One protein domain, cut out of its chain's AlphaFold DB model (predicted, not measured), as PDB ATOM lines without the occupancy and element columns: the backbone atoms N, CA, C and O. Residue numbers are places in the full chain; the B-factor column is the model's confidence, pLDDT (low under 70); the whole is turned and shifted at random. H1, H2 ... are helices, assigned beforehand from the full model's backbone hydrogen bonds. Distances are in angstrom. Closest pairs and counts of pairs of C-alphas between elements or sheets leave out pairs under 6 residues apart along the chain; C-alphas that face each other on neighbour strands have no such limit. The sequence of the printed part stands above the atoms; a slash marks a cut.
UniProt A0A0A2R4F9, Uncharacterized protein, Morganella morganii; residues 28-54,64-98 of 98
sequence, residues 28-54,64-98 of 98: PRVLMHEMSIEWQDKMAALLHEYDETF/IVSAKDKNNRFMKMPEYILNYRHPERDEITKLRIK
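Overview. This is residues 28 to 54 and 64 to 98 of the 98 residues of an uncharacterized protein of Morganella morganii (UniProt A0A0A2R4F9). A loose arch, with the short helices H1, H3 and H4 clustered at its top, the long helix H2 as one leg and the unnamed stretch 64 to 78 as the other; residues 45 to 54 stick out. The 62 printed residues, with four named helices in the order H1 to H4 and no named strand, are all helix in class and loose, with a radius of gyration of the C-alphas of 14.5 A and spans of 38 by 29 by 24 A.

Arrangement. H1, residues 29 to 32, touches H3, residues 79 to 82; their closest C-alphas, of Val 30 and Ile 81, are 6.2 A apart. H2, residues 37 to 53, is apart from H3 and from H4, residues 89 to 94. Every O i to N i+4 pair is within hydrogen-bond range in H2 and H4; H1 and H3 are too short for one.

Along the chain. H2 runs 24.3 A from C-alpha 37 at (8.156, 13.886, 61.632) to C-alpha 53 at (18.801, 15.362, 83.467).

Size, cuts and confidence. Residues 55 to 63 are not printed; C-alphas 54 and 64 are 20.1 A apart. Residue 98 is under pLDDT 70.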
ATOM      1  N   PRO A  28       5.887  27.844  70.552       92.69
ATOM      2  CA  PRO A  28       4.479  27.499  70.437       92.69
ATOM      3  C   PRO A  28       4.302  26.041  70.013       92.69
ATOM      4  O   PRO A  28       4.742  25.640  68.935       92.69
ATOM      5  N   ARG A  29       3.578  25.262  70.825       94.31
ATOM      6  CA  ARG A  29       3.278  23.848  70.548       94.31
ATOM      7  C   ARG A  29       2.661  23.631  69.165       94.31
ATOM      8  O   ARG A  29       2.956  22.632  68.518       94.31
ATOM      9  N   VAL A  30       1.825  24.565  68.709       94.56
ATOM     10  CA  VAL A  30       1.202  24.485  67.384       94.56
ATOM     11  C   VAL A  30       2.237  24.463  66.256       94.56
ATOM     12  O   VAL A  30       2.075  23.710  65.310       94.56
ATOM     13  N   LEU A  31       3.336  25.212  66.384       93.88
ATOM     14  CA  LEU A  31       4.397  25.239  65.376       93.88
ATOM     15  C   LEU A  31       5.309  24.016  65.480       93.88
ATOM     16  O   LEU A  31       5.797  23.533  64.464       93.88
ATOM     17  N   MET A  32       5.511  23.490  66.691       94.69
ATOM     18  CA  MET A  32       6.260  22.245  66.892       94.69
ATOM     19  C   MET A  32       5.587  21.063  66.184       94.69
ATOM     20  O   MET A  32       6.268  20.267  65.550       94.69
ATOM     21  N   HIS A  33       4.254  20.998  66.206       93.88
ATOM     22  CA  HIS A  33       3.483  19.961  65.503       93.88
ATOM     23  C   HIS A  33       3.469  20.100  63.976       93.88
ATOM     24  O   HIS A  33       3.094  19.164  63.276       93.88
ATOM     25  N   GLU A  34       3.894  21.246  63.453       93.38
ATOM     26  CA  GLU A  34       3.990  21.518  62.014       93.38
ATOM     27  C   GLU A  34       5.403  21.268  61.460       93.38
ATOM     28  O   GLU A  34       5.648  21.407  60.255       93.38
ATOM     29  N   MET A  35       6.353  20.898  62.325       94.19
ATOM     30  CA  MET A  35       7.669  20.403  61.918       94.19
ATOM     31  C   MET A  35       7.530  19.056  61.187       94.19
ATOM     32  O   MET A  35       6.519  18.367  61.319       94.19
ATOM     33  N   SER A  36       8.539  18.641  60.415       95.44
ATOM     34  CA  SER A  36       8.550  17.286  59.843       95.44
ATOM     35  C   SER A  36       8.600  16.226  60.952       95.44
ATOM     36  O   SER A  36       9.078  16.505  62.049       95.44
ATOM     37  N   ILE A  37       8.150  15.001  60.662       96.94
ATOM     38  CA  ILE A  37       8.156  13.886  61.632       96.94
ATOM     39  C   ILE A  37       9.553  13.697  62.240       96.94
ATOM     40  O   ILE A  37       9.696  13.673  63.455       96.94
ATOM     41  N   GLU A  38      10.595  13.694  61.405       97.94
ATOM     42  CA  GLU A  38      11.982  13.560  61.865       97.94
ATOM     43  C   GLU A  38      12.375  14.642  62.885       97.94
ATOM     44  O   GLU A  38      13.092  14.373  63.848       97.94
ATOM     45  N   TRP A  39      11.930  15.882  62.681       97.38
ATOM     46  CA  TRP A  39      12.223  16.978  63.604       97.38
ATOM     47  C   TRP A  39      11.429  16.851  64.901       97.38
ATOM     48  O   TRP A  39      11.983  17.116  65.966       97.38
ATOM     49  N   GLN A  40      10.165  16.429  64.819       97.25
ATOM     50  CA  GLN A  40       9.335  16.175  65.996       97.25
ATOM     51  C   GLN A  40       9.948  15.077  66.871       97.25
ATOM     52  O   GLN A  40      10.087  15.280  68.074       97.25
ATOM     53  N   ASP A  41      10.398  13.976  66.266       97.88
ATOM     54  CA  ASP A  41      11.023  12.857  66.978       97.88
ATOM     55  C   ASP A  41      12.333  13.281  67.658       97.88
ATOM     56  O   ASP A  41      12.540  13.015  68.843       97.88
ATOM     57  N   LYS A  42      13.201  14.011  66.941       97.69
ATOM     58  CA  LYS A  42      14.448  14.549  67.514       97.69
ATOM     59  C   LYS A  42      14.182  15.521  68.660       97.69
ATOM     60  O   LYS A  42      14.860  15.467  69.680       97.69
ATOM     61  N   MET A  43      13.205  16.412  68.497       96.50
ATOM     62  CA  MET A  43      12.828  17.363  69.541       96.50
ATOM     63  C   MET A  43      12.274  16.640  70.773       96.50
ATOM     64  O   MET A  43      12.652  16.976  71.889       96.50
ATOM     65  N   ALA A  44      11.417  15.632  70.586       97.06
ATOM     66  CA  ALA A  44      10.878  14.841  71.687       97.06
ATOM     67  C   ALA A  44      11.989  14.117  72.461       97.06
ATOM     68  O   ALA A  44      12.006  14.187  73.686       97.06
ATOM     69  N   ALA A  45      12.945  13.497  71.761       97.81
ATOM     70  CA  ALA A  45      14.094  12.850  72.392       97.81
ATOM     71  C   ALA A  45      14.904  13.833  73.257       97.81
ATOM     72  O   ALA A  45      15.150  13.560  74.426       97.81
ATOM     73  N   LEU A  46      15.221  15.019  72.723       96.19
ATOM     74  CA  LEU A  46      15.953  16.050  73.469       96.19
ATOM     75  C   LEU A  46      15.180  16.568  74.691       96.19
ATOM     76  O   LEU A  46      15.786  16.843  75.724       96.19
ATOM     77  N   LEU A  47      13.856  16.718  74.588       95.00
ATOM     78  CA  LEU A  47      13.022  17.138  75.717       95.00
ATOM     79  C   LEU A  47      12.980  16.077  76.819       95.00
ATOM     80  O   LEU A  47      13.021  16.439  77.992       95.00
ATOM     81  N   HIS A  48      12.929  14.793  76.453       97.00
ATOM     82  CA  HIS A  48      13.014  13.696  77.415       97.00
ATOM     83  C   HIS A  48      14.375  13.660  78.110       97.00
ATOM     84  O   HIS A  48      14.421  13.667  79.335       97.00
ATOM     85  N   GLU A  49      15.474  13.715  77.352       96.81
ATOM     86  CA  GLU A  49      16.824  13.770  77.927       96.81
ATOM     87  C   GLU A  49      16.986  14.971  78.873       96.81
ATOM     88  O   GLU A  49      17.565  14.844  79.951       96.81
ATOM     89  N   TYR A  50      16.443  16.138  78.506       94.12
ATOM     90  CA  TYR A  50      16.473  17.330  79.352       94.12
ATOM     91  C   TYR A  50      15.715  17.136  80.675       94.12
ATOM     92  O   TYR A  50      16.266  17.452  81.732       94.12
ATOM     93  N   ASP A  51      14.483  16.620  80.622       94.56
ATOM     94  CA  ASP A  51      13.630  16.387  81.800       94.56
ATOM     95  C   ASP A  51      14.232  15.338  82.749       94.56
ATOM     96  O   ASP A  51      14.200  15.496  83.967       94.56
ATOM     97  N   GLU A  52      14.873  14.305  82.196       96.00
ATOM     98  CA  GLU A  52      15.583  13.278  82.968       96.00
ATOM     99  C   GLU A  52      16.892  13.791  83.596       96.00
ATOM    100  O   GLU A  52      17.349  13.250  84.605       96.00
ATOM    101  N   THR A  53      17.501  14.834  83.021       96.06
ATOM    102  CA  THR A  53      18.801  15.362  83.467       96.06
ATOM    103  C   THR A  53      18.668  16.471  84.513       96.06
ATOM    104  O   THR A  53      19.492  16.554  85.428       96.06
ATOM    105  N   PHE A  54      17.669  17.351  84.392       94.12
ATOM    106  CA  PHE A  54      17.568  18.566  85.205       94.12
ATOM    107  C   PHE A  54      16.261  18.625  86.003       94.12
ATOM    108  O   PHE A  54      15.206  18.954  85.465       94.12
ATOM    109  N   ILE A  64       4.854  32.532  83.956       88.31
ATOM    110  CA  ILE A  64       3.850  33.170  83.093       88.31
ATOM    111  C   ILE A  64       4.537  33.695  81.835       88.31
ATOM    112  O   ILE A  64       5.457  34.507  81.908       88.31
ATOM    113  N   VAL A  65       4.043  33.269  80.674       86.94
ATOM    114  CA  VAL A  65       4.455  33.793  79.367       86.94
ATOM    115  C   VAL A  65       3.444  34.849  78.925       86.94
ATOM    116  O   VAL A  65       2.242  34.594  78.903       86.94
ATOM    117  N   SER A  66       3.926  36.037  78.556       90.19
ATOM    118  CA  SER A  66       3.091  37.128  78.042       90.19
ATOM    119  C   SER A  66       3.646  37.666  76.727       90.19
ATOM    120  O   SER A  66       4.859  37.708  76.528       90.19
ATOM    121  N   ALA A  67       2.750  38.069  75.827       91.88
ATOM    122  CA  ALA A  67       3.111  38.658  74.546       91.88
ATOM    123  C   ALA A  67       3.045  40.187  74.617       91.88
ATOM    124  O   ALA A  67       2.209  40.765  75.321       91.88
ATOM    125  N   LYS A  68       3.911  40.843  73.847       92.69
ATOM    126  CA  LYS A  68       3.871  42.286  73.627       92.69
ATOM    127  C   LYS A  68       3.829  42.599  72.142       92.69
ATOM    128  O   LYS A  68       4.426  41.887  71.340       92.69
ATOM    129  N   ASP A  69       3.131  43.671  71.798       93.50
ATOM    130  CA  ASP A  69       3.129  44.202  70.443       93.50
ATOM    131  C   ASP A  69       4.448  44.936  70.124       93.50
ATOM    132  O   ASP A  69       5.307  45.158  70.986       93.50
ATOM    133  N   LYS A  70       4.590  45.380  68.871       92.75
ATOM    134  CA  LYS A  70       5.744  46.171  68.407       92.75
ATOM    135  C   LYS A  70       5.941  47.506  69.145       92.75
ATOM    136  O   LYS A  70       7.002  48.106  69.030       92.75
ATOM    137  N   ASN A  71       4.932  47.975  69.880       94.88
ATOM    138  CA  ASN A  71       4.967  49.201  70.678       94.88
ATOM    139  C   ASN A  71       5.206  48.909  72.171       94.88
ATOM    140  O   ASN A  71       4.973  49.782  73.009       94.88
ATOM    141  N   ASN A  72       5.654  47.694  72.515       92.12
ATOM    142  CA  ASN A  72       5.944  47.247  73.878       92.12
ATOM    143  C   ASN A  72       4.709  47.222  74.806       92.12
ATOM    144  O   ASN A  72       4.847  47.252  76.033       92.12
ATOM    145  N   ARG A  73       3.496  47.146  74.242       94.94
ATOM    146  CA  ARG A  73       2.244  47.007  74.997       94.94
ATOM    147  C   ARG A  73       1.877  45.540  75.131       94.94
ATOM    148  O   ARG A  73       1.987  44.789  74.167       94.94
ATOM    149  N   PHE A  74       1.411  45.136  76.311       95.81
ATOM    150  CA  PHE A  74       0.916  43.777  76.511       95.81
ATOM    151  C   PHE A  74      -0.272  43.496  75.597       95.81
ATOM    152  O   PHE A  74      -1.198  44.303  75.494       95.81
ATOM    153  N   MET A  75      -0.244  42.335  74.955       95.00
ATOM    154  CA  MET A  75      -1.305  41.876  74.074       95.00
ATOM    155  C   MET A  75      -1.635  40.413  74.347       95.00
ATOM    156  O   MET A  75      -0.815  39.653  74.867       95.00
ATOM    157  N   LYS A  76      -2.847  40.007  73.968       90.75
ATOM    158  CA  LYS A  76      -3.186  38.587  73.906       90.75
ATOM    159  C   LYS A  76      -2.446  37.962  72.732       90.75
ATOM    160  O   LYS A  76      -2.403  38.542  71.648       90.75
ATOM    161  N   MET A  77      -1.875  36.784  72.958       91.25
ATOM    162  CA  MET A  77      -1.324  35.993  71.867       91.25
ATOM    163  C   MET A  77      -2.481  35.537  70.959       91.25
ATOM    164  O   MET A  77      -3.551  35.230  71.492       91.25
ATOM    165  N   PRO A  78      -2.321  35.536  69.624       92.12
ATOM    166  CA  PRO A  78      -3.402  35.153  68.722       92.12
ATOM    167  C   PRO A  78      -3.904  33.723  68.958       92.12
ATOM    168  O   PRO A  78      -3.115  32.836  69.289       92.12
ATOM    169  N   GLU A  79      -5.202  33.486  68.746       91.56
ATOM    170  CA  GLU A  79      -5.835  32.188  69.028       91.56
ATOM    171  C   GLU A  79      -5.224  31.052  68.197       91.56
ATOM    172  O   GLU A  79      -4.932  29.990  68.742       91.56
ATOM    173  N   TYR A  80      -4.897  31.304  66.924       92.06
ATOM    174  CA  TYR A  80      -4.230  30.332  66.050       92.06
ATOM    175  C   TYR A  80      -2.845  29.881  66.557       92.06
ATOM    176  O   TYR A  80      -2.346  28.844  66.129       92.06
ATOM    177  N   ILE A  81      -2.218  30.631  67.477       92.94
ATOM    178  CA  ILE A  81      -0.974  30.233  68.155       92.94
ATOM    179  C   ILE A  81      -1.256  29.377  69.399       92.94
ATOM    180  O   ILE A  81      -0.492  28.459  69.710       92.94
ATOM    181  N   LEU A  82      -2.330  29.680  70.132       91.44
ATOM    182  CA  LEU A  82      -2.659  29.039  71.408       91.44
ATOM    183  C   LEU A  82      -3.449  27.732  71.234       91.44
ATOM    184  O   LEU A  82      -3.244  26.779  71.992       91.44
ATOM    185  N   ASN A  83      -4.328  27.660  70.235       90.94
ATOM    186  CA  ASN A  83      -5.232  26.536  70.017       90.94
ATOM    187  C   ASN A  83      -4.564  25.385  69.249       90.94
ATOM    188  O   ASN A  83      -4.900  25.063  68.112       90.94
ATOM    189  N   TYR A  84      -3.624  24.705  69.905       87.94
ATOM    190  CA  TYR A  84      -2.930  23.549  69.326       87.94
ATOM    191  C   TYR A  84      -3.843  22.330  69.084       87.94
ATOM    192  O   TYR A  84      -3.440  21.403  68.385       87.94
ATOM    193  N   ARG A  85      -5.035  22.276  69.699       89.44
ATOM    194  CA  ARG A  85      -5.986  21.158  69.535       89.44
ATOM    195  C   ARG A  85      -6.770  21.264  68.230       89.44
ATOM    196  O   ARG A  85      -7.091  20.242  67.634       89.44
ATOM    197  N   HIS A  86      -7.051  22.490  67.794       90.00
ATOM    198  CA  HIS A  86      -7.750  22.789  66.550       90.00
ATOM    199  C   HIS A  86      -6.983  23.878  65.783       90.00
ATOM    200  O   HIS A  86      -7.423  25.026  65.749       90.00
ATOM    201  N   PRO A  87      -5.813  23.535  65.210       89.56
ATOM    202  CA  PRO A  87      -4.937  24.512  64.577       89.56
ATOM    203  C   PRO A  87      -5.558  25.111  63.309       89.56
ATOM    204  O   PRO A  87      -6.000  24.386  62.413       89.56
ATOM    205  N   GLU A  88      -5.527  26.439  63.201       92.94
ATOM    206  CA  GLU A  88      -5.918  27.171  61.991       92.94
ATOM    207  C   GLU A  88      -4.803  27.073  60.935       92.94
ATOM    208  O   GLU A  88      -3.906  27.914  60.853       92.94
ATOM    209  N   ARG A  89      -4.836  26.002  60.133       89.94
ATOM    210  CA  ARG A  89      -3.761  25.647  59.184       89.94
ATOM    211  C   ARG A  89      -3.427  26.747  58.174       89.94
ATOM    212  O   ARG A  89      -2.258  26.899  57.820       89.94
ATOM    213  N   ASP A  90      -4.415  27.524  57.740       92.50
ATOM    214  CA  ASP A  90      -4.203  28.619  56.787       92.50
ATOM    215  C   ASP A  90      -3.348  29.738  57.394       92.50
ATOM    216  O   ASP A  90      -2.417  30.219  56.749       92.50
ATOM    217  N   GLU A  91      -3.605  30.119  58.649       93.94
ATOM    218  CA  GLU A  91      -2.789  31.110  59.361       93.94
ATOM    219  C   GLU A  91      -1.386  30.576  59.635       93.94
ATOM    220  O   GLU A  91      -0.399  31.278  59.414       93.94
ATOM    221  N   ILE A  92      -1.270  29.310  60.038       91.94
ATOM    222  CA  ILE A  92       0.032  28.701  60.320       91.94
ATOM    223  C   ILE A  92       0.889  28.601  59.052       91.94
ATOM    224  O   ILE A  92       2.089  28.872  59.086       91.94
ATOM    225  N   THR A  93       0.278  28.290  57.907       91.31
ATOM    226  CA  THR A  93       0.981  28.228  56.618       91.31
ATOM    227  C   THR A  93       1.605  29.575  56.251       91.31
ATOM    228  O   THR A  93       2.724  29.607  55.739       91.31
ATOM    229  N   LYS A  94       0.945  30.697  56.577       93.50
ATOM    230  CA  LYS A  94       1.477  32.054  56.342       93.50
ATOM    231  C   LYS A  94       2.732  32.365  57.166       93.50
ATOM    232  O   LYS A  94       3.455  33.293  56.815       93.50
ATOM    233  N   LEU A  95       2.996  31.616  58.241       91.62
ATOM    234  CA  LEU A  95       4.170  31.805  59.101       91.62
ATOM    235  C   LEU A  95       5.433  31.122  58.560       91.62
ATOM    236  O   LEU A  95       6.523  31.375  59.074       91.62
ATOM    237  N   ARG A  96       5.319  30.252  57.548       88.62
ATOM    238  CA  ARG A  96       6.488  29.606  56.941       88.62
ATOM    239  C   ARG A  96       7.300  30.637  56.156       88.62
ATOM    240  O   ARG A  96       6.769  31.342  55.299       88.62
ATOM    241  N   ILE A  97       8.597  30.708  56.444       86.56
ATOM    242  CA  ILE A  97       9.548  31.479  55.637       86.56
ATOM    243  C   ILE A  97       9.657  30.773  54.277       86.56
ATOM    244  O   ILE A  97       9.782  29.549  54.239       86.56
ATOM    245  N   LYS A  98       9.516  31.542  53.191       61.78
ATOM    246  CA  LYS A  98       9.630  31.044  51.812       61.78
ATOM    247  C   LYS A  98      11.034  30.547  51.497       61.78
ATOM    248  O   LYS A  98      11.989  31.202  51.969       61.78
TER     249      LYS A  98